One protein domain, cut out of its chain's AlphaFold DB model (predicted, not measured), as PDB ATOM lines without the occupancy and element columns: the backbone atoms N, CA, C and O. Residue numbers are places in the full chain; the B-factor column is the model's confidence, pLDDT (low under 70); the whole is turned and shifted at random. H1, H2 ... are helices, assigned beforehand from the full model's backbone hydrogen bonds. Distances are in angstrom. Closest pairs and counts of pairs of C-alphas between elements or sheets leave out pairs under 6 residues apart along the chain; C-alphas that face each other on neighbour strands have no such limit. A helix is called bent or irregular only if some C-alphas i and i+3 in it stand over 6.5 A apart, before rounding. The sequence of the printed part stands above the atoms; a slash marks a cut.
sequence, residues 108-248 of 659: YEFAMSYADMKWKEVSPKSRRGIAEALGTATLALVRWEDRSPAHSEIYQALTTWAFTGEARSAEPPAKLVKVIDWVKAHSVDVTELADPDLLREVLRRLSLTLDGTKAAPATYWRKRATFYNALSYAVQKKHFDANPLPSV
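Overview. This is residues 108 to 248 of the 659 residues of the protein "Integrase" of Actinomadura namibiensis (UniProt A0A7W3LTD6). The helical hairpin H1 and H2 forms the middle, and the longest helix, H8, crosses it on one side with H7 folded back along H8. On the other side H3 packs on H2, and H5 crosses H3 farther out. The printed part has 141 residues with eight named helices, H1 to H8 in chain order, and no named strand: all helix. It is compact, with a radius of gyration of the C-alphas of 14.3 A and spans of 41 by 37 by 29 A.

Arrangement. H8, residues 217 to 236, touches the hub H2, residues 124 to 138, with residues 222 to 227 alone, about perpendicular at 82 degrees; their closest C-alphas, Ala 133 and Lys 223, are 4.5 A apart. H1, residues 108 to 119, forms a hairpin with H2, at a shallow tilt of 13 degrees; the closest C-alphas, Trp 119 and Arg 127, are 6.3 A apart. H7, residues 196 to 206, forms a hairpin with H8; the closest C-alphas, Leu 206 and Tyr 220, are 5.7 A apart. H3, residues 151 to 162, forms a hairpin with H2, touching it with residues 154 to 159 alone; the closest C-alphas, Ala 131 and Thr 159, are 5.2 A apart. H5, residues 174 to 186, touches H3 about perpendicular at 78 degrees; the closest C-alphas, Ala 157 and Leu 176, are 5.6 A apart. H4, residues 166 to 169, touches H3 only at the corner, and H6, residues 190 to 194, is close but not clearly touching H7. Every O i to N i+4 pair is within hydrogen-bond range in H1, H2, H3, H7 and H8, against 7 of 9 in H5 and 0 of 1 in H6, which has 2 of 2 O i to N i+3 pairs; H4 is too short for an i+4 pair.

Along the chain. H1 begins at C-alpha 108, (-34.884, 0.629, 40.326). H2 is 20.8 A long; H8, 28.7 A, ends at C-alpha 236, (-44.177, 3.997, 25.982). H5 is irregular, with C-alphas 175 and 178 7.2 A apart.

Size, cuts and confidence. The two C-alphas farthest apart, Ala 174 and Ser 247, are 41.4 A apart. The printed part has no cut; the link from H2 to H3 is long. Residue 123 alone is under pLDDT 70.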
ATOM      1  N   TYR A 108     -35.716  -0.466  39.830       96.38
ATOM      2  CA  TYR A 108     -34.884   0.629  40.326       96.38
ATOM      3  C   TYR A 108     -34.392   1.539  39.188       96.38
ATOM      4  O   TYR A 108     -34.619   2.753  39.227       96.38
ATOM      5  N   GLU A 109     -33.785   0.967  38.147       95.00
ATOM      6  CA  GLU A 109     -33.280   1.711  36.984       95.00
ATOM      7  C   GLU A 109     -34.418   2.376  36.202       95.00
ATOM      8  O   GLU A 109     -34.338   3.551  35.823       95.00
ATOM      9  N   PHE A 110     -35.520   1.652  36.013       96.06
ATOM     10  CA  PHE A 110     -36.708   2.174  35.352       96.06
ATOM     11  C   PHE A 110     -37.321   3.358  36.120       96.06
ATOM     12  O   PHE A 110     -37.638   4.396  35.532       96.06
ATOM     13  N   ALA A 111     -37.460   3.239  37.442       96.00
ATOM     14  CA  ALA A 111     -38.011   4.278  38.302       96.00
ATOM     15  C   ALA A 111     -37.132   5.537  38.307       96.00
ATOM     16  O   ALA A 111     -37.668   6.649  38.289       96.00
ATOM     17  N   MET A 112     -35.803   5.385  38.255       94.62
ATOM     18  CA  MET A 112     -34.880   6.507  38.054       94.62
ATOM     19  C   MET A 112     -35.125   7.209  36.713       94.62
ATOM     20  O   MET A 112     -35.300   8.427  36.689       94.62
ATOM     21  N   SER A 113     -35.229   6.450  35.616       92.75
ATOM     22  CA  SER A 113     -35.521   6.993  34.279       92.75
ATOM     23  C   SER A 113     -36.856   7.746  34.230       92.75
ATOM     24  O   SER A 113     -36.949   8.832  33.653       92.75
ATOM     25  N   TYR A 114     -37.896   7.213  34.877       93.25
ATOM     26  CA  TYR A 114     -39.189   7.889  34.989       93.25
ATOM     27  C   TYR A 114     -39.102   9.179  35.822       93.25
ATOM     28  O   TYR A 114     -39.672  10.204  35.434       93.25
ATOM     29  N   ALA A 115     -38.384   9.148  36.950       92.31
ATOM     30  CA  ALA A 115     -38.167  10.325  37.788       92.31
ATOM     31  C   ALA A 115     -37.422  11.431  37.023       92.31
ATOM     32  O   ALA A 115     -37.839  12.589  37.088       92.31
ATOM     33  N   ASP A 116     -36.392  11.079  36.247       90.06
ATOM     34  CA  ASP A 116     -35.637  12.019  35.408       90.06
ATOM     35  C   ASP A 116     -36.476  12.617  34.289       90.06
ATOM     36  O   ASP A 116     -36.460  13.834  34.084       90.06
ATOM     37  N   MET A 117     -37.262  11.784  33.606       89.56
ATOM     38  CA  MET A 117     -38.182  12.249  32.574       89.56
ATOM     39  C   MET A 117     -39.174  13.270  33.145       89.56
ATOM     40  O   MET A 117     -39.358  14.344  32.571       89.56
ATOM     41  N   LYS A 118     -39.759  12.997  34.318       86.75
ATOM     42  CA  LYS A 118     -40.712  13.925  34.939       86.75
ATOM     43  C   LYS A 118     -40.059  15.167  35.531       86.75
ATOM     44  O   LYS A 118     -40.739  16.188  35.648       86.75
ATOM     45  N   TRP A 119     -38.778  15.112  35.891       83.06
ATOM     46  CA  TRP A 119     -38.093  16.172  36.633       83.06
ATOM     47  C   TRP A 119     -38.248  17.553  35.981       83.06
ATOM     48  O   TRP A 119     -38.612  18.520  36.651       83.06
ATOM     49  N   LYS A 120     -38.052  17.653  34.660       79.00
ATOM     50  CA  LYS A 120     -38.128  18.929  33.918       79.00
ATOM     51  C   LYS A 120     -39.561  19.453  33.743       79.00
ATOM     52  O   LYS A 120     -39.785  20.665  33.652       79.00
ATOM     53  N   GLU A 121     -40.537  18.553  33.716       77.00
ATOM     54  CA  GLU A 121     -41.932  18.866  33.392       77.00
ATOM     55  C   GLU A 121     -42.739  19.308  34.614       77.00
ATOM     56  O   GLU A 121     -43.618  20.161  34.502       77.00
ATOM     57  N   VAL A 122     -42.441  18.753  35.791       77.44
ATOM     58  CA  VAL A 122     -43.308  18.876  36.969       77.44
ATOM     59  C   VAL A 122     -42.758  19.834  38.025       77.44
ATOM     60  O   VAL A 122     -41.552  20.060  38.131       77.44
ATOM     61  N   SER A 123     -43.661  20.389  38.839       69.50
ATOM     62  CA  SER A 123     -43.290  21.282  39.939       69.50
ATOM     63  C   SER A 123     -42.474  20.554  41.020       69.50
ATOM     64  O   SER A 123     -42.673  19.354  41.231       69.50
ATOM     65  N   PRO A 124     -41.620  21.254  41.783       75.56
ATOM     66  CA  PRO A 124     -40.835  20.660  42.868       75.56
ATOM     67  C   PRO A 124     -41.652  19.839  43.889       75.56
ATOM     68  O   PRO A 124     -41.235  18.759  44.311       75.56
ATOM     69  N   LYS A 125     -42.865  20.287  44.246       76.06
ATOM     70  CA  LYS A 125     -43.768  19.527  45.133       76.06
ATOM     71  C   LYS A 125     -44.216  18.215  44.486       76.06
ATOM     72  O   LYS A 125     -44.287  17.188  45.160       76.06
ATOM     73  N   SER A 126     -44.482  18.237  43.183       81.19
ATOM     74  CA  SER A 126     -44.779  17.034  42.407       81.19
ATOM     75  C   SER A 126     -43.556  16.125  42.275       81.19
ATOM     76  O   SER A 126     -43.728  14.916  42.385       81.19
ATOM     77  N   ARG A 127     -42.330  16.662  42.143       87.81
ATOM     78  CA  ARG A 127     -41.080  15.870  42.155       87.81
ATOM     79  C   ARG A 127     -40.924  15.104  43.466       87.81
ATOM     80  O   ARG A 127     -40.759  13.888  43.443       87.81
ATOM     81  N   ARG A 128     -41.109  15.789  44.605       87.94
ATOM     82  CA  ARG A 128     -41.170  15.146  45.927       87.94
ATOM     83  C   ARG A 128     -42.236  14.056  45.958       87.94
ATOM     84  O   ARG A 128     -41.964  12.933  46.363       87.94
ATOM     85  N   GLY A 129     -43.448  14.379  45.508       89.62
ATOM     86  CA  GLY A 129     -44.553  13.427  45.466       89.62
ATOM     87  C   GLY A 129     -44.235  12.177  44.639       89.62
ATOM     88  O   GLY A 129     -44.566  11.071  45.073       89.62
ATOM     89  N   ILE A 130     -43.565  12.349  43.497       93.44
ATOM     90  CA  ILE A 130     -43.114  11.257  42.634       93.44
ATOM     91  C   ILE A 130     -42.090  10.392  43.365       93.44
ATOM     92  O   ILE A 130     -42.309   9.189  43.491       93.44
ATOM     93  N   ALA A 131     -41.035  10.994  43.918       94.38
ATOM     94  CA  ALA A 131     -40.000  10.270  44.647       94.38
ATOM     95  C   ALA A 131     -40.574   9.475  45.831       94.38
ATOM     96  O   ALA A 131     -40.262   8.299  45.991       94.38
ATOM     97  N   GLU A 132     -41.472  10.067  46.627       94.69
ATOM     98  CA  GLU A 132     -42.144   9.375  47.737       94.69
ATOM     99  C   GLU A 132     -42.998   8.188  47.259       94.69
ATOM    100  O   GLU A 132     -43.062   7.150  47.922       94.69
ATOM    101  N   ALA A 133     -43.686   8.330  46.123       96.00
ATOM    102  CA  ALA A 133     -44.516   7.269  45.566       96.00
ATOM    103  C   ALA A 133     -43.670   6.112  45.023       96.00
ATOM    104  O   ALA A 133     -43.927   4.966  45.389       96.00
ATOM    105  N   LEU A 134     -42.639   6.415  44.230       97.12
ATOM    106  CA  LEU A 134     -41.693   5.427  43.708       97.12
ATOM    107  C   LEU A 134     -40.931   4.742  44.844       97.12
ATOM    108  O   LEU A 134     -40.834   3.520  44.858       97.12
ATOM    109  N   GLY A 135     -40.469   5.496  45.845       96.50
ATOM    110  CA  GLY A 135     -39.807   4.954  47.033       96.50
ATOM    111  C   GLY A 135     -40.701   3.985  47.799       96.50
ATOM    112  O   GLY A 135     -40.254   2.915  48.192       96.50
ATOM    113  N   THR A 136     -41.990   4.309  47.945       97.00
ATOM    114  CA  THR A 136     -42.953   3.400  48.591       97.00
ATOM    115  C   THR A 136     -43.210   2.152  47.748       97.00
ATOM    116  O   THR A 136     -43.243   1.060  48.302       97.00
ATOM    117  N   ALA A 137     -43.395   2.299  46.431       97.19
ATOM    118  CA  ALA A 137     -43.607   1.167  45.529       97.19
ATOM    119  C   ALA A 137     -42.393   0.226  45.510       97.19
ATOM    120  O   ALA A 137     -42.562  -0.986  45.544       97.19
ATOM    121  N   THR A 138     -41.180   0.784  45.560       97.38
ATOM    122  CA  THR A 138     -39.925   0.017  45.556       97.38
ATOM    123  C   THR A 138     -39.817  -0.939  46.743       97.38
ATOM    124  O   THR A 138     -39.275  -2.022  46.587       97.38
ATOM    125  N   LEU A 139     -40.404  -0.618  47.903       96.25
ATOM    126  CA  LEU A 139     -40.425  -1.533  49.057       96.25
ATOM    127  C   LEU A 139     -41.186  -2.849  48.788       96.25
ATOM    128  O   LEU A 139     -40.978  -3.822  49.505       96.25
ATOM    129  N   ALA A 140     -42.066  -2.877  47.783       96.12
ATOM    130  CA  ALA A 140     -42.746  -4.085  47.303       96.12
ATOM    131  C   ALA A 140     -42.072  -4.708  46.066       96.12
ATOM    132  O   ALA A 140     -42.501  -5.755  45.600       96.12
ATOM    133  N   LEU A 141     -41.043  -4.053  45.519       96.94
ATOM    134  CA  LEU A 141     -40.375  -4.406  44.261       96.94
ATOM    135  C   LEU A 141     -38.886  -4.698  44.469       96.94
ATOM    136  O   LEU A 141     -38.084  -4.594  43.545       96.94
ATOM    137  N   VAL A 142     -38.533  -5.071  45.697       96.00
ATOM    138  CA  VAL A 142     -37.236  -5.636  46.065       96.00
ATOM    139  C   VAL A 142     -37.445  -7.030  46.643       96.00
ATOM    140  O   VAL A 142     -38.451  -7.300  47.304       96.00
ATOM    141  N   ARG A 143     -36.487  -7.919  46.401       93.56
ATOM    142  CA  ARG A 143     -36.447  -9.263  46.972       93.56
ATOM    143  C   ARG A 143     -35.842  -9.183  48.376       93.56
ATOM    144  O   ARG A 143     -34.710  -8.742  48.546       93.56
ATOM    145  N   TRP A 144     -36.633  -9.546  49.383       90.50
ATOM    146  CA  TRP A 144     -36.248  -9.470  50.795       90.50
ATOM    147  C   TRP A 144     -35.462 -10.714  51.233       90.50
ATOM    148  O   TRP A 144     -35.820 -11.827  50.858       90.50
ATOM    149  N   GLU A 145     -34.430 -10.518  52.060       87.81
ATOM    150  CA  GLU A 145     -33.542 -11.563  52.592       87.81
ATOM    151  C   GLU A 145     -33.248 -11.328  54.089       87.81
ATOM    152  O   GLU A 145     -33.479 -10.238  54.615       87.81
ATOM    153  N   ASP A 146     -32.671 -12.317  54.782       74.38
ATOM    154  CA  ASP A 146     -32.425 -12.293  56.241       74.38
ATOM    155  C   ASP A 146     -31.550 -11.117  56.737       74.38
ATOM    156  O   ASP A 146     -31.493 -10.844  57.937       74.38
ATOM    157  N   ARG A 147     -30.854 -10.403  55.837       81.81
ATOM    158  CA  ARG A 147     -29.988  -9.244  56.147       81.81
ATOM    159  C   ARG A 147     -30.349  -7.970  55.368       81.81
ATOM    160  O   ARG A 147     -29.472  -7.157  55.079       81.81
ATOM    161  N   SER A 148     -31.621  -7.789  55.017       87.44
ATOM    162  CA  SER A 148     -32.091  -6.581  54.328       87.44
ATOM    163  C   SER A 148     -32.016  -5.313  55.200       87.44
ATOM    164  O   SER A 148     -32.284  -5.379  56.404       87.44
ATOM    165  N   PRO A 149     -31.720  -4.136  54.611       91.19
ATOM    166  CA  PRO A 149     -31.862  -2.849  55.292       91.19
ATOM    167  C   PRO A 149     -33.311  -2.577  55.714       91.19
ATOM    168  O   PRO A 149     -34.258  -3.099  55.121       91.19
ATOM    169  N   ALA A 150     -33.511  -1.706  56.701       90.50
ATOM    170  CA  ALA A 150     -34.856  -1.365  57.153       90.50
ATOM    171  C   ALA A 150     -35.648  -0.607  56.069       90.50
ATOM    172  O   ALA A 150     -35.092   0.137  55.256       90.50
ATOM    173  N   HIS A 151     -36.983  -0.713  56.103       91.25
ATOM    174  CA  HIS A 151     -37.868   0.013  55.178       91.25
ATOM    175  C   HIS A 151     -37.586   1.525  55.155       91.25
ATOM    176  O   HIS A 151     -37.615   2.149  54.093       91.25
ATOM    177  N   SER A 152     -37.323   2.118  56.323       91.00
ATOM    178  CA  SER A 152     -37.012   3.540  56.475       91.00
ATOM    179  C   SER A 152     -35.687   3.920  55.813       91.00
ATOM    180  O   SER A 152     -35.615   4.976  55.186       91.00
ATOM    181  N   GLU A 153     -34.673   3.057  55.886       92.06
ATOM    182  CA  GLU A 153     -33.355   3.270  55.281       92.06
ATOM    183  C   GLU A 153     -33.434   3.218  53.754       92.06
ATOM    184  O   GLU A 153     -32.959   4.136  53.084       92.06
ATOM    185  N   ILE A 154     -34.110   2.201  53.200       93.69
ATOM    186  CA  ILE A 154     -34.352   2.086  51.752       93.69
ATOM    187  C   ILE A 154     -35.147   3.295  51.264       93.69
ATOM    188  O   ILE A 154     -34.749   3.973  50.317       93.69
ATOM    189  N   TYR A 155     -36.249   3.621  51.943       93.75
ATOM    190  CA  TYR A 155     -37.074   4.765  51.579       93.75
ATOM    191  C   TYR A 155     -36.290   6.082  51.622       93.75
ATOM    192  O   TYR A 155     -36.411   6.904  50.712       93.75
ATOM    193  N   GLN A 156     -35.466   6.295  52.650       91.56
ATOM    194  CA  GLN A 156     -34.617   7.477  52.759       91.56
ATOM    195  C   GLN A 156     -33.586   7.522  51.628       91.56
ATOM    196  O   GLN A 156     -33.465   8.556  50.974       91.56
ATOM    197  N   ALA A 157     -32.878   6.426  51.352       92.69
ATOM    198  CA  ALA A 157     -31.886   6.367  50.281       92.69
ATOM    199  C   ALA A 157     -32.510   6.707  48.915       92.69
ATOM    200  O   ALA A 157     -31.999   7.549  48.170       92.69
ATOM    201  N   LEU A 158     -33.683   6.136  48.636       94.12
ATOM    202  CA  LEU A 158     -34.409   6.360  47.392       94.12
ATOM    203  C   LEU A 158     -34.943   7.791  47.266       94.12
ATOM    204  O   LEU A 158     -34.736   8.448  46.251       94.12
ATOM    205  N   THR A 159     -35.611   8.306  48.299       91.69
ATOM    206  CA  THR A 159     -36.265   9.625  48.237       91.69
ATOM    207  C   THR A 159     -35.304  10.795  48.404       91.69
ATOM    208  O   THR A 159     -35.612  11.901  47.970       91.69
ATOM    209  N   THR A 160     -34.148  10.599  49.035       87.94
ATOM    210  CA  THR A 160     -33.184  11.689  49.245       87.94
ATOM    211  C   THR A 160     -32.099  11.745  48.181       87.94
ATOM    212  O   THR A 160     -31.577  12.834  47.950       87.94
ATOM    213  N   TRP A 161     -31.824  10.629  47.495       90.50
ATOM    214  CA  TRP A 161     -30.793  10.546  46.460       90.50
ATOM    215  C   TRP A 161     -31.301   9.902  45.157       90.50
ATOM    216  O   TRP A 161     -31.378  10.588  44.139       90.50
ATOM    217  N   ALA A 162     -31.726   8.630  45.167       90.50
ATOM    218  CA  ALA A 162     -31.938   7.873  43.919       90.50
ATOM    219  C   ALA A 162     -33.036   8.429  42.998       90.50
ATOM    220  O   ALA A 162     -32.900   8.366  41.785       90.50
ATOM    221  N   PHE A 163     -34.113   8.996  43.546       92.06
ATOM    222  CA  PHE A 163     -35.225   9.581  42.779       92.06
ATOM    223  C   PHE A 163     -35.211  11.115  42.770       92.06
ATOM    224  O   PHE A 163     -36.182  11.753  42.363       92.06
ATOM    225  N   THR A 164     -34.089  11.712  43.174       85.69
ATOM    226  CA  THR A 164     -33.868  13.161  43.199       85.69
ATOM    227  C   THR A 164     -32.802  13.525  42.169       85.69
ATOM    228  O   THR A 164     -31.631  13.233  42.387       85.69
ATOM    229  N   GLY A 165     -33.202  14.119  41.037       76.69
ATOM    230  CA  GLY A 165     -32.323  14.332  39.875       76.69
ATOM    231  C   GLY A 165     -31.040  15.093  40.216       76.69
ATOM    232  O   GLY A 165     -29.945  14.606  39.954       76.69
ATOM    233  N   GLU A 166     -31.160  16.240  40.892       73.38
ATOM    234  CA  GLU A 166     -29.997  17.037  41.314       73.38
ATOM    235  C   GLU A 166     -29.074  16.304  42.289       73.38
ATOM    236  O   GLU A 166     -27.856  16.415  42.187       73.38
ATOM    237  N   ALA A 167     -29.629  15.538  43.233       74.56
ATOM    238  CA  ALA A 167     -28.833  14.849  44.246       74.56
ATOM    239  C   ALA A 167     -27.897  13.796  43.632       74.56
ATOM    240  O   ALA A 167     -26.860  13.496  44.217       74.56
ATOM    241  N   ARG A 168     -28.236  13.277  42.444       81.88
ATOM    242  CA  ARG A 168     -27.409  12.324  41.689       81.88
ATOM    243  C   ARG A 168     -26.273  12.967  40.895       81.88
ATOM    244  O   ARG A 168     -25.490  12.239  40.297       81.88
ATOM    245  N   SER A 169     -26.153  14.298  40.893       72.69
ATOM    246  CA  SER A 169     -24.968  14.985  40.350       72.69
ATOM    247  C   SER A 169     -23.716  14.791  41.217       72.69
ATOM    248  O   SER A 169     -22.604  15.009  40.744       72.69
ATOM    249  N   ALA A 170     -23.895  14.349  42.466       73.75
ATOM    250  CA  ALA A 170     -22.836  13.962  43.385       73.75
ATOM    251  C   ALA A 170     -22.947  12.473  43.752       73.75
ATOM    252  O   ALA A 170     -24.020  11.863  43.655       73.75
ATOM    253  N   GLU A 171     -21.837  11.893  44.213       77.69
ATOM    254  CA  GLU A 171     -21.821  10.530  44.748       77.69
ATOM    255  C   GLU A 171     -22.827  10.363  45.903       77.69
ATOM    256  O   GLU A 171     -23.078  11.314  46.659       77.69
ATOM    257  N   PRO A 172     -23.424   9.165  46.065       80.31
ATOM    258  CA  PRO A 172     -24.315   8.910  47.184       80.31
ATOM    259  C   PRO A 172     -23.568   9.156  48.503       80.31
ATOM    260  O   PRO A 172     -22.450   8.666  48.668       80.31
ATOM    261  N   PRO A 173     -24.167   9.878  49.474       82.00
ATOM    262  CA  PRO A 173     -23.568  10.056  50.791       82.00
ATOM    263  C   PRO A 173     -23.101   8.714  51.359       82.00
ATOM    264  O   PRO A 173     -23.844   7.740  51.271       82.00
ATOM    265  N   ALA A 174     -21.927   8.663  51.997       81.19
ATOM    266  CA  ALA A 174     -21.302   7.411  52.456       81.19
ATOM    267  C   ALA A 174     -22.245   6.491  53.263       81.19
ATOM    268  O   ALA A 174     -22.162   5.268  53.182       81.19
ATOM    269  N   LYS A 175     -23.190   7.082  54.009       83.69
ATOM    270  CA  LYS A 175     -24.214   6.364  54.785       83.69
ATOM    271  C   LYS A 175     -25.265   5.639  53.926       83.69
ATOM    272  O   LYS A 175     -25.878   4.700  54.412       83.69
ATOM    273  N   LEU A 176     -25.492   6.075  52.687       88.00
ATOM    274  CA  LEU A 176     -26.516   5.554  51.775       88.00
ATOM    275  C   LEU A 176     -25.963   4.564  50.741       88.00
ATOM    276  O   LEU A 176     -26.747   3.789  50.202       88.00
ATOM    277  N   VAL A 177     -24.647   4.555  50.486       89.44
ATOM    278  CA  VAL A 177     -23.995   3.720  49.452       89.44
ATOM    279  C   VAL A 177     -24.411   2.251  49.569       89.44
ATOM    280  O   VAL A 177     -24.999   1.702  48.643       89.44
ATOM    281  N   LYS A 178     -24.227   1.650  50.753       90.62
ATOM    282  CA  LYS A 178     -24.564   0.239  51.005       90.62
ATOM    283  C   LYS A 178     -26.038  -0.081  50.750       90.62
ATOM    284  O   LYS A 178     -26.353  -1.158  50.260       90.62
ATOM    285  N   VAL A 179     -26.937   0.846  51.086       93.25
ATOM    286  CA  VAL A 179     -28.383   0.665  50.896       93.25
ATOM    287  C   VAL A 179     -28.741   0.765  49.416       93.25
ATOM    288  O   VAL A 179     -29.521  -0.041  48.925       93.25
ATOM    289  N   ILE A 180     -28.158   1.720  48.688       92.88
ATOM    290  CA  ILE A 180     -28.367   1.870  47.243       92.88
ATOM    291  C   ILE A 180     -27.856   0.647  46.483       92.88
ATOM    292  O   ILE A 180     -28.566   0.138  45.618       92.88
ATOM    293  N   ASP A 181     -26.662   0.158  46.813       92.56
ATOM    294  CA  ASP A 181     -26.099  -1.031  46.172       92.56
ATOM    295  C   ASP A 181     -26.934  -2.276  46.478       92.56
ATOM    296  O   ASP A 181     -27.189  -3.085  45.585       92.56
ATOM    297  N   TRP A 182     -27.456  -2.383  47.706       94.69
ATOM    298  CA  TRP A 182     -28.411  -3.429  48.056       94.69
ATOM    299  C   TRP A 182     -29.689  -3.335  47.208       94.69
ATOM    300  O   TRP A 182     -30.086  -4.327  46.604       94.69
ATOM    301  N   VAL A 183     -30.301  -2.151  47.078       95.38
ATOM    302  CA  VAL A 183     -31.522  -1.981  46.267       95.38
ATOM    303  C   VAL A 183     -31.276  -2.312  44.793       95.38
ATOM    304  O   VAL A 183     -32.109  -2.979  44.188       95.38
ATOM    305  N   LYS A 184     -30.137  -1.900  44.221       93.38
ATOM    306  CA  LYS A 184     -29.764  -2.247  42.838       93.38
ATOM    307  C   LYS A 184     -29.703  -3.759  42.625       93.38
ATOM    308  O   LYS A 184     -30.210  -4.242  41.623       93.38
ATOM    309  N   ALA A 185     -29.110  -4.490  43.569       92.75
ATOM    310  CA  ALA A 185     -28.931  -5.935  43.457       92.75
ATOM    311  C   ALA A 185     -30.223  -6.743  43.684       92.75
ATOM    312  O   ALA A 185     -30.316  -7.870  43.209       92.75
ATOM    313  N   HIS A 186     -31.205  -6.190  44.405       95.56
ATOM    314  CA  HIS A 186     -32.411  -6.925  44.818       95.56
ATOM    315  C   HIS A 186     -33.693  -6.430  44.140       95.56
ATOM    316  O   HIS A 186     -34.762  -6.982  44.394       95.56
ATOM    317  N   SER A 187     -33.628  -5.387  43.311       95.88
ATOM    318  CA  SER A 187     -34.786  -4.886  42.571       95.88
ATOM    319  C   SER A 187     -35.274  -5.922  41.556       95.88
ATOM    320  O   SER A 187     -34.474  -6.491  40.823       95.88
ATOM    321  N   VAL A 188     -36.591  -6.128  41.479       95.19
ATOM    322  CA  VAL A 188     -37.219  -7.002  40.466       95.19
ATOM    323  C   VAL A 188     -37.098  -6.408  39.062       95.19
ATOM    324  O   VAL A 188     -36.936  -5.187  38.930       95.19
ATOM    325  N   ASP A 189     -37.237  -7.234  38.027       95.19
ATOM    326  CA  ASP A 189     -37.281  -6.753  36.644       95.19
ATOM    327  C   ASP A 189     -38.591  -6.013  36.382       95.19
ATOM    328  O   ASP A 189     -39.656  -6.403  36.872       95.19
ATOM    329  N   VAL A 190     -38.552  -4.947  35.572       93.50
ATOM    330  CA  VAL A 190     -39.768  -4.166  35.295       93.50
ATOM    331  C   VAL A 190     -40.875  -5.036  34.695       93.50
ATOM    332  O   VAL A 190     -42.041  -4.822  35.004       93.50
ATOM    333  N   THR A 191     -40.527  -6.051  33.901       91.06
ATOM    334  CA  THR A 191     -41.471  -6.969  33.249       91.06
ATOM    335  C   THR A 191     -42.210  -7.886  34.226       91.06
ATOM    336  O   THR A 191     -43.308  -8.336  33.904       91.06
ATOM    337  N   GLU A 192     -41.683  -8.118  35.435       93.31
ATOM    338  CA  GLU A 192     -42.366  -8.916  36.470       93.31
ATOM    339  C   GLU A 192     -43.671  -8.259  36.940       93.31
ATOM    340  O   GLU A 192     -44.588  -8.943  37.385       93.31
ATOM    341  N   LEU A 193     -43.819  -6.942  36.764       92.88
ATOM    342  CA  LEU A 193     -45.062  -6.213  37.048       92.88
ATOM    343  C   LEU A 193     -46.224  -6.572  36.100       92.88
ATOM    344  O   LEU A 193     -47.316  -6.028  36.260       92.88
ATOM    345  N   ALA A 194     -46.021  -7.472  35.129       88.19
ATOM    346  CA  ALA A 194     -47.115  -8.133  34.420       88.19
ATOM    347  C   ALA A 194     -47.907  -9.094  35.329       88.19
ATOM    348  O   ALA A 194     -49.066  -9.385  35.032       88.19
ATOM    349  N   ASP A 195     -47.309  -9.565  36.430       89.19
ATOM    350  CA  ASP A 195     -47.968 -10.417  37.416       89.19
ATOM    351  C   ASP A 195     -48.995  -9.621  38.254       89.19
ATOM    352  O   ASP A 195     -48.632  -8.685  38.983       89.19
ATOM    353  N   PRO A 196     -50.294  -9.988  38.204       88.38
ATOM    354  CA  PRO A 196     -51.319  -9.367  39.030       88.38
ATOM    355  C   PRO A 196     -51.052  -9.453  40.538       88.38
ATOM    356  O   PRO A 196     -51.481  -8.550  41.262       88.38
ATOM    357  N   ASP A 197     -50.380 -10.496  41.034       91.44
ATOM    358  CA  ASP A 197     -50.118 -10.658  42.470       91.44
ATOM    359  C   ASP A 197     -49.041  -9.692  42.963       91.44
ATOM    360  O   ASP A 197     -49.241  -9.013  43.977       91.44
ATOM    361  N   LEU A 198     -47.970  -9.509  42.189       93.62
ATOM    362  CA  LEU A 198     -46.973  -8.477  42.467       93.62
ATOM    363  C   LEU A 198     -47.590  -7.068  42.441       93.62
ATOM    364  O   LEU A 198     -47.328  -6.245  43.323       93.62
ATOM    365  N   LEU A 199     -48.483  -6.783  41.487       94.00
ATOM    366  CA  LEU A 199     -49.203  -5.504  41.448       94.00
ATOM    367  C   LEU A 199     -50.101  -5.290  42.674       94.00
ATOM    368  O   LEU A 199     -50.171  -4.170  43.193       94.00
ATOM    369  N   ARG A 200     -50.777  -6.337  43.168       93.94
ATOM    370  CA  ARG A 200     -51.549  -6.265  44.423       93.94
ATOM    371  C   ARG A 200     -50.647  -5.963  45.609       93.94
ATOM    372  O   ARG A 200     -51.036  -5.156  46.453       93.94
ATOM    373  N   GLU A 201     -49.453  -6.542  45.655       94.81
ATOM    374  CA  GLU A 201     -48.487  -6.276  46.719       94.81
ATOM    375  C   GLU A 201     -48.012  -4.817  46.705       94.81
ATOM    376  O   GLU A 201     -47.993  -4.157  47.749       94.81
ATOM    377  N   VAL A 202     -47.771  -4.240  45.522       96.56
ATOM    378  CA  VAL A 202     -47.495  -2.801  45.395       96.56
ATOM    379  C   VAL A 202     -48.677  -1.971  45.894       96.56
ATOM    380  O   VAL A 202     -48.493  -1.074  46.719       96.56
ATOM    381  N   LEU A 203     -49.906  -2.260  45.453       95.56
ATOM    382  CA  LEU A 203     -51.103  -1.531  45.894       95.56
ATOM    383  C   LEU A 203     -51.304  -1.617  47.416       95.56
ATOM    384  O   LEU A 203     -51.609  -0.602  48.055       95.56
ATOM    385  N   ARG A 204     -51.050  -2.787  48.013       94.69
ATOM    386  CA  ARG A 204     -51.037  -2.991  49.465       94.69
ATOM    387  C   ARG A 204     -49.973  -2.124  50.123       94.69
ATOM    388  O   ARG A 204     -50.290  -1.385  51.054       94.69
ATOM    389  N   ARG A 205     -48.746  -2.114  49.608       95.44
ATOM    390  CA  ARG A 205     -47.646  -1.295  50.134       95.44
ATOM    391  C   ARG A 205     -47.931   0.205  50.052       95.44
ATOM    392  O   ARG A 205     -47.611   0.933  50.992       95.44
ATOM    393  N   LEU A 206     -48.586   0.669  48.983       95.06
ATOM    394  CA  LEU A 206     -49.036   2.059  48.836       95.06
ATOM    395  C   LEU A 206     -50.129   2.446  49.844       95.06
ATOM    396  O   LEU A 206     -50.266   3.628  50.169       95.06
ATOM    397  N   SER A 207     -50.900   1.474  50.341       92.75
ATOM    398  CA  SER A 207     -51.954   1.685  51.342       92.75
ATOM    399  C   SER A 207     -51.437   1.786  52.782       92.75
ATOM    400  O   SER A 207     -52.225   2.031  53.696       92.75
ATOM    401  N   LEU A 208     -50.123   1.646  52.992       93.00
ATOM    402  CA  LEU A 208     -49.487   1.616  54.307       93.00
ATOM    403  C   LEU A 208     -48.434   2.733  54.470       93.00
ATOM    404  O   LEU A 208     -47.707   3.076  53.532       93.00
ATOM    405  N   THR A 209     -48.315   3.283  55.678       90.31
ATOM    406  CA  THR A 209     -47.219   4.165  56.119       90.31
ATOM    407  C   THR A 209     -45.927   3.364  56.305       90.31
ATOM    408  O   THR A 209     -45.963   2.132  56.341       90.31
ATOM    409  N   LEU A 210     -44.772   4.029  56.423       85.81
ATOM    410  CA  LEU A 210     -43.493   3.330  56.637       85.81
ATOM    411  C   LEU A 210     -43.506   2.462  57.903       85.81
ATOM    412  O   LEU A 210     -42.965   1.362  57.868       85.81
ATOM    413  N   ASP A 211     -44.239   2.892  58.932       84.06
ATOM    414  CA  ASP A 211     -44.422   2.173  60.201       84.06
ATOM    415  C   ASP A 211     -45.461   1.033  60.115       84.06
ATOM    416  O   ASP A 211     -45.801   0.409  61.114       84.06
ATOM    417  N   GLY A 212     -46.014   0.769  58.926       84.56
ATOM    418  CA  GLY A 212     -46.955  -0.329  58.680       84.56
ATOM    419  C   GLY A 212     -48.417  -0.031  59.028       84.56
ATOM    420  O   GLY A 212     -49.263  -0.909  58.874       84.56
ATOM    421  N   THR A 213     -48.753   1.192  59.444       87.81
ATOM    422  CA  THR A 213     -50.145   1.616  59.695       87.81
ATOM    423  C   THR A 213     -50.853   2.034  58.401       87.81
ATOM    424  O   THR A 213     -50.219   2.212  57.366       87.81
ATOM    425  N   LYS A 214     -52.184   2.192  58.410       89.94
ATOM    426  CA  LYS A 214     -52.935   2.601  57.206       89.94
ATOM    427  C   LYS A 214     -52.561   4.023  56.774       89.94
ATOM    428  O   LYS A 214     -52.630   4.957  57.568       89.94
ATOM    429  N   ALA A 215     -52.215   4.197  55.501       87.50
ATOM    430  CA  ALA A 215     -51.986   5.508  54.909       87.50
ATOM    431  C   ALA A 215     -53.307   6.278  54.745       87.50
ATOM    432  O   ALA A 215     -54.363   5.693  54.498       87.50
ATOM    433  N   ALA A 216     -53.240   7.610  54.816       84.56
ATOM    434  CA  ALA A 216     -54.396   8.452  54.527       84.56
ATOM    435  C   ALA A 216     -54.890   8.219  53.078       84.56
ATOM    436  O   ALA A 216     -54.051   8.125  52.173       84.56
ATOM    437  N   PRO A 217     -56.213   8.198  52.812       83.31
ATOM    438  CA  PRO A 217     -56.752   7.926  51.476       83.31
ATOM    439  C   PRO A 217     -56.163   8.815  50.376       83.31
ATOM    440  O   PRO A 217     -55.710   8.307  49.350       83.31
ATOM    441  N   ALA A 218     -56.056  10.125  50.617       79.50
ATOM    442  CA  ALA A 218     -55.445  11.063  49.673       79.50
ATOM    443  C   ALA A 218     -53.970  10.730  49.367       79.50
ATOM    444  O   ALA A 218     -53.511  10.875  48.233       79.50
ATOM    445  N   THR A 219     -53.222  10.227  50.357       86.31
ATOM    446  CA  THR A 219     -51.833   9.784  50.159       86.31
ATOM    447  C   THR A 219     -51.779   8.542  49.278       86.31
ATOM    448  O   THR A 219     -50.984   8.506  48.339       86.31
ATOM    449  N   TYR A 220     -52.642   7.557  49.538       91.62
ATOM    450  CA  TYR A 220     -52.760   6.363  48.702       91.62
ATOM    451  C   TYR A 220     -53.083   6.736  47.248       91.62
ATOM    452  O   TYR A 220     -52.354   6.335  46.343       91.62
ATOM    453  N   TRP A 221     -54.114   7.554  47.013       87.56
ATOM    454  CA  TRP A 221     -54.542   7.924  45.660       87.56
ATOM    455  C   TRP A 221     -53.460   8.683  44.892       87.56
ATOM    456  O   TRP A 221     -53.200   8.370  43.731       87.56
ATOM    457  N   ARG A 222     -52.755   9.607  45.554       90.31
ATOM    458  CA  ARG A 222     -51.611  10.314  44.965       90.31
ATOM    459  C   ARG A 222     -50.483   9.357  44.565       90.31
ATOM    460  O   ARG A 222     -49.951   9.459  43.455       90.31
ATOM    461  N   LYS A 223     -50.100   8.432  45.453       94.38
ATOM    462  CA  LYS A 223     -49.041   7.454  45.158       94.38
ATOM    463  C   LYS A 223     -49.465   6.497  44.043       94.38
ATOM    464  O   LYS A 223     -48.694   6.271  43.115       94.38
ATOM    465  N   ARG A 224     -50.714   6.018  44.073       93.81
ATOM    466  CA  ARG A 224     -51.291   5.145  43.044       93.81
ATOM    467  C   ARG A 224     -51.327   5.825  41.674       93.81
ATOM    468  O   ARG A 224     -51.008   5.183  40.682       93.81
ATOM    469  N   ALA A 225     -51.690   7.107  41.604       89.94
ATOM    470  CA  ALA A 225     -51.671   7.868  40.353       89.94
ATOM    471  C   ALA A 225     -50.248   7.988  39.782       89.94
ATOM    472  O   ALA A 225     -50.045   7.809  38.583       89.94
ATOM    473  N   THR A 226     -49.247   8.212  40.640       93.94
ATOM    474  CA  THR A 226     -47.840   8.223  40.208       93.94
ATOM    475  C   THR A 226     -47.408   6.860  39.674       93.94
ATOM    476  O   THR A 226     -46.809   6.796  38.605       93.94
ATOM    477  N   PHE A 227     -47.730   5.781  40.390       96.25
ATOM    478  CA  PHE A 227     -47.392   4.421  39.973       96.25
ATOM    479  C   PHE A 227     -48.066   4.045  38.645       96.25
ATOM    480  O   PHE A 227     -47.416   3.519  37.749       96.25
ATOM    481  N   TYR A 228     -49.340   4.412  38.471       93.94
ATOM    482  CA  TYR A 228     -50.048   4.255  37.201       93.94
ATOM    483  C   TYR A 228     -49.330   4.977  36.054       93.94
ATOM    484  O   TYR A 228     -49.106   4.378  35.007       93.94
ATOM    485  N   ASN A 229     -48.919   6.231  36.255       91.62
ATOM    486  CA  ASN A 229     -48.196   6.998  35.239       91.62
ATOM    487  C   ASN A 229     -46.814   6.407  34.924       91.62
ATOM    488  O   ASN A 229     -46.403   6.429  33.765       91.62
ATOM    489  N   ALA A 230     -46.119   5.850  35.922       94.25
ATOM    490  CA  ALA A 230     -44.866   5.130  35.712       94.25
ATOM    491  C   ALA A 230     -45.085   3.888  34.832       94.25
ATOM    492  O   ALA A 230     -44.374   3.704  33.853       94.25
ATOM    493  N   LEU A 231     -46.128   3.094  35.085       91.81
ATOM    494  CA  LEU A 231     -46.475   1.954  34.227       91.81
ATOM    495  C   LEU A 231     -46.906   2.380  32.814       91.81
ATOM    496  O   LEU A 231     -46.545   1.731  31.838       91.81
ATOM    497  N   SER A 232     -47.601   3.510  32.666       87.69
ATOM    498  CA  SER A 232     -47.897   4.073  31.341       87.69
ATOM    499  C   SER A 232     -46.629   4.520  30.601       87.69
ATOM    500  O   SER A 232     -46.552   4.395  29.383       87.69
ATOM    501  N   TYR A 233     -45.608   5.003  31.314       89.81
ATOM    502  CA  TYR A 233     -44.294   5.268  30.724       89.81
ATOM    503  C   TYR A 233     -43.565   3.971  30.336       89.81
ATOM    504  O   TYR A 233     -42.918   3.934  29.293       89.81
ATOM    505  N   ALA A 234     -43.726   2.884  31.098       87.81
ATOM    506  CA  ALA A 234     -43.190   1.570  30.733       87.81
ATOM    507  C   ALA A 234     -43.804   1.045  29.422       87.81
ATOM    508  O   ALA A 234     -43.084   0.498  28.588       87.81
ATOM    509  N   VAL A 235     -45.098   1.303  29.185       82.38
ATOM    510  CA  VAL A 235     -45.759   1.040  27.890       82.38
ATOM    511  C   VAL A 235     -45.115   1.855  26.766       82.38
ATOM    512  O   VAL A 235     -44.771   1.311  25.722       82.38
ATOM    513  N   GLN A 236     -44.863   3.154  26.978       81.38
ATOM    514  CA  GLN A 236     -44.177   3.997  25.982       81.38
ATOM    515  C   GLN A 236     -42.752   3.508  25.676       81.38
ATOM    516  O   GLN A 236     -42.272   3.654  24.552       81.38
ATOM    517  N   LYS A 237     -42.080   2.909  26.665       83.88
ATOM    518  CA  LYS A 237     -40.771   2.256  26.522       83.88
ATOM    519  C   LYS A 237     -40.843   0.828  25.976       83.88
ATOM    520  O   LYS A 237     -39.803   0.197  25.841       83.88
ATOM    521  N   LYS A 238     -42.039   0.358  25.598       83.75
ATOM    522  CA  LYS A 238     -42.305  -0.972  25.033       83.75
ATOM    523  C   LYS A 238     -41.956  -2.130  25.978       83.75
ATOM    524  O   LYS A 238     -41.682  -3.231  25.517       83.75
ATOM    525  N   HIS A 239     -41.989  -1.895  27.291       83.88
ATOM    526  CA  HIS A 239     -41.897  -2.970  28.287       83.88
ATOM    527  C   HIS A 239     -43.243  -3.684  28.498       83.88
ATOM    528  O   HIS A 239     -43.266  -4.804  28.994       83.88
ATOM    529  N   PHE A 240     -44.354  -3.045  28.109       83.12
ATOM    530  CA  PHE A 240     -45.702  -3.616  28.124       83.12
ATOM    531  C   PHE A 240     -46.503  -3.143  26.908       83.12
ATOM    532  O   PHE A 240     -46.323  -2.010  26.462       83.12
ATOM    533  N   ASP A 241     -47.456  -3.956  26.450       76.06
ATOM    534  CA  ASP A 241     -48.409  -3.562  25.402       76.06
ATOM    535  C   ASP A 241     -49.480  -2.590  25.924       76.06
ATOM    536  O   ASP A 241     -49.924  -1.679  25.226       76.06
ATOM    537  N   ALA A 242     -49.888  -2.769  27.180       75.25
ATOM    538  CA  ALA A 242     -50.852  -1.924  27.872       75.25
ATOM    539  C   ALA A 242     -50.487  -1.815  29.354       75.25
ATOM    540  O   ALA A 242     -49.771  -2.653  29.898       75.25
ATOM    541  N   ASN A 243     -50.983  -0.774  30.025       87.06
ATOM    542  CA  ASN A 243     -50.743  -0.605  31.454       87.06
ATOM    543  C   ASN A 243     -51.387  -1.788  32.205       87.06
ATOM    544  O   ASN A 243     -52.595  -1.969  32.049       87.06
ATOM    545  N   PRO A 244     -50.643  -2.572  33.008       88.25
ATOM    546  CA  PRO A 244     -51.177  -3.778  33.643       88.25
ATOM    547  C   PRO A 244     -51.982  -3.486  34.925       88.25
ATOM    548  O   PRO A 244     -52.658  -4.359  35.465       88.25
ATOM    549  N   LEU A 245     -51.972  -2.248  35.435       87.81
ATOM    550  CA  LEU A 245     -52.670  -1.900  36.679       87.81
ATOM    551  C   LEU A 245     -54.212  -1.989  36.607       87.81
ATOM    552  O   LEU A 245     -54.813  -2.397  37.602       87.81
ATOM    553  N   PRO A 246     -54.896  -1.604  35.506       83.94
ATOM    554  CA  PRO A 246     -56.352  -1.707  35.384       83.94
ATOM    555  C   PRO A 246     -56.904  -3.137  35.394       83.94
ATOM    556  O   PRO A 246     -58.061  -3.311  35.760       83.94
ATOM    557  N   SER A 247     -56.113  -4.151  35.019       76.38
ATOM    558  CA  SER A 247     -56.553  -5.557  35.043       76.38
ATOM    559  C   SER A 247     -56.567  -6.170  36.448       76.38
ATOM    560  O   SER A 247     -57.048  -7.288  36.630       76.38
ATOM    561  N   VAL A 248     -56.069  -5.456  37.462       87.62
ATOM    562  CA  VAL A 248     -56.006  -5.944  38.841       87.62
ATOM    563  C   VAL A 248     -57.268  -5.566  39.610       87.62
ATOM    564  O   VAL A 248     -57.554  -4.391  39.835       87.62
TER     565      VAL A 248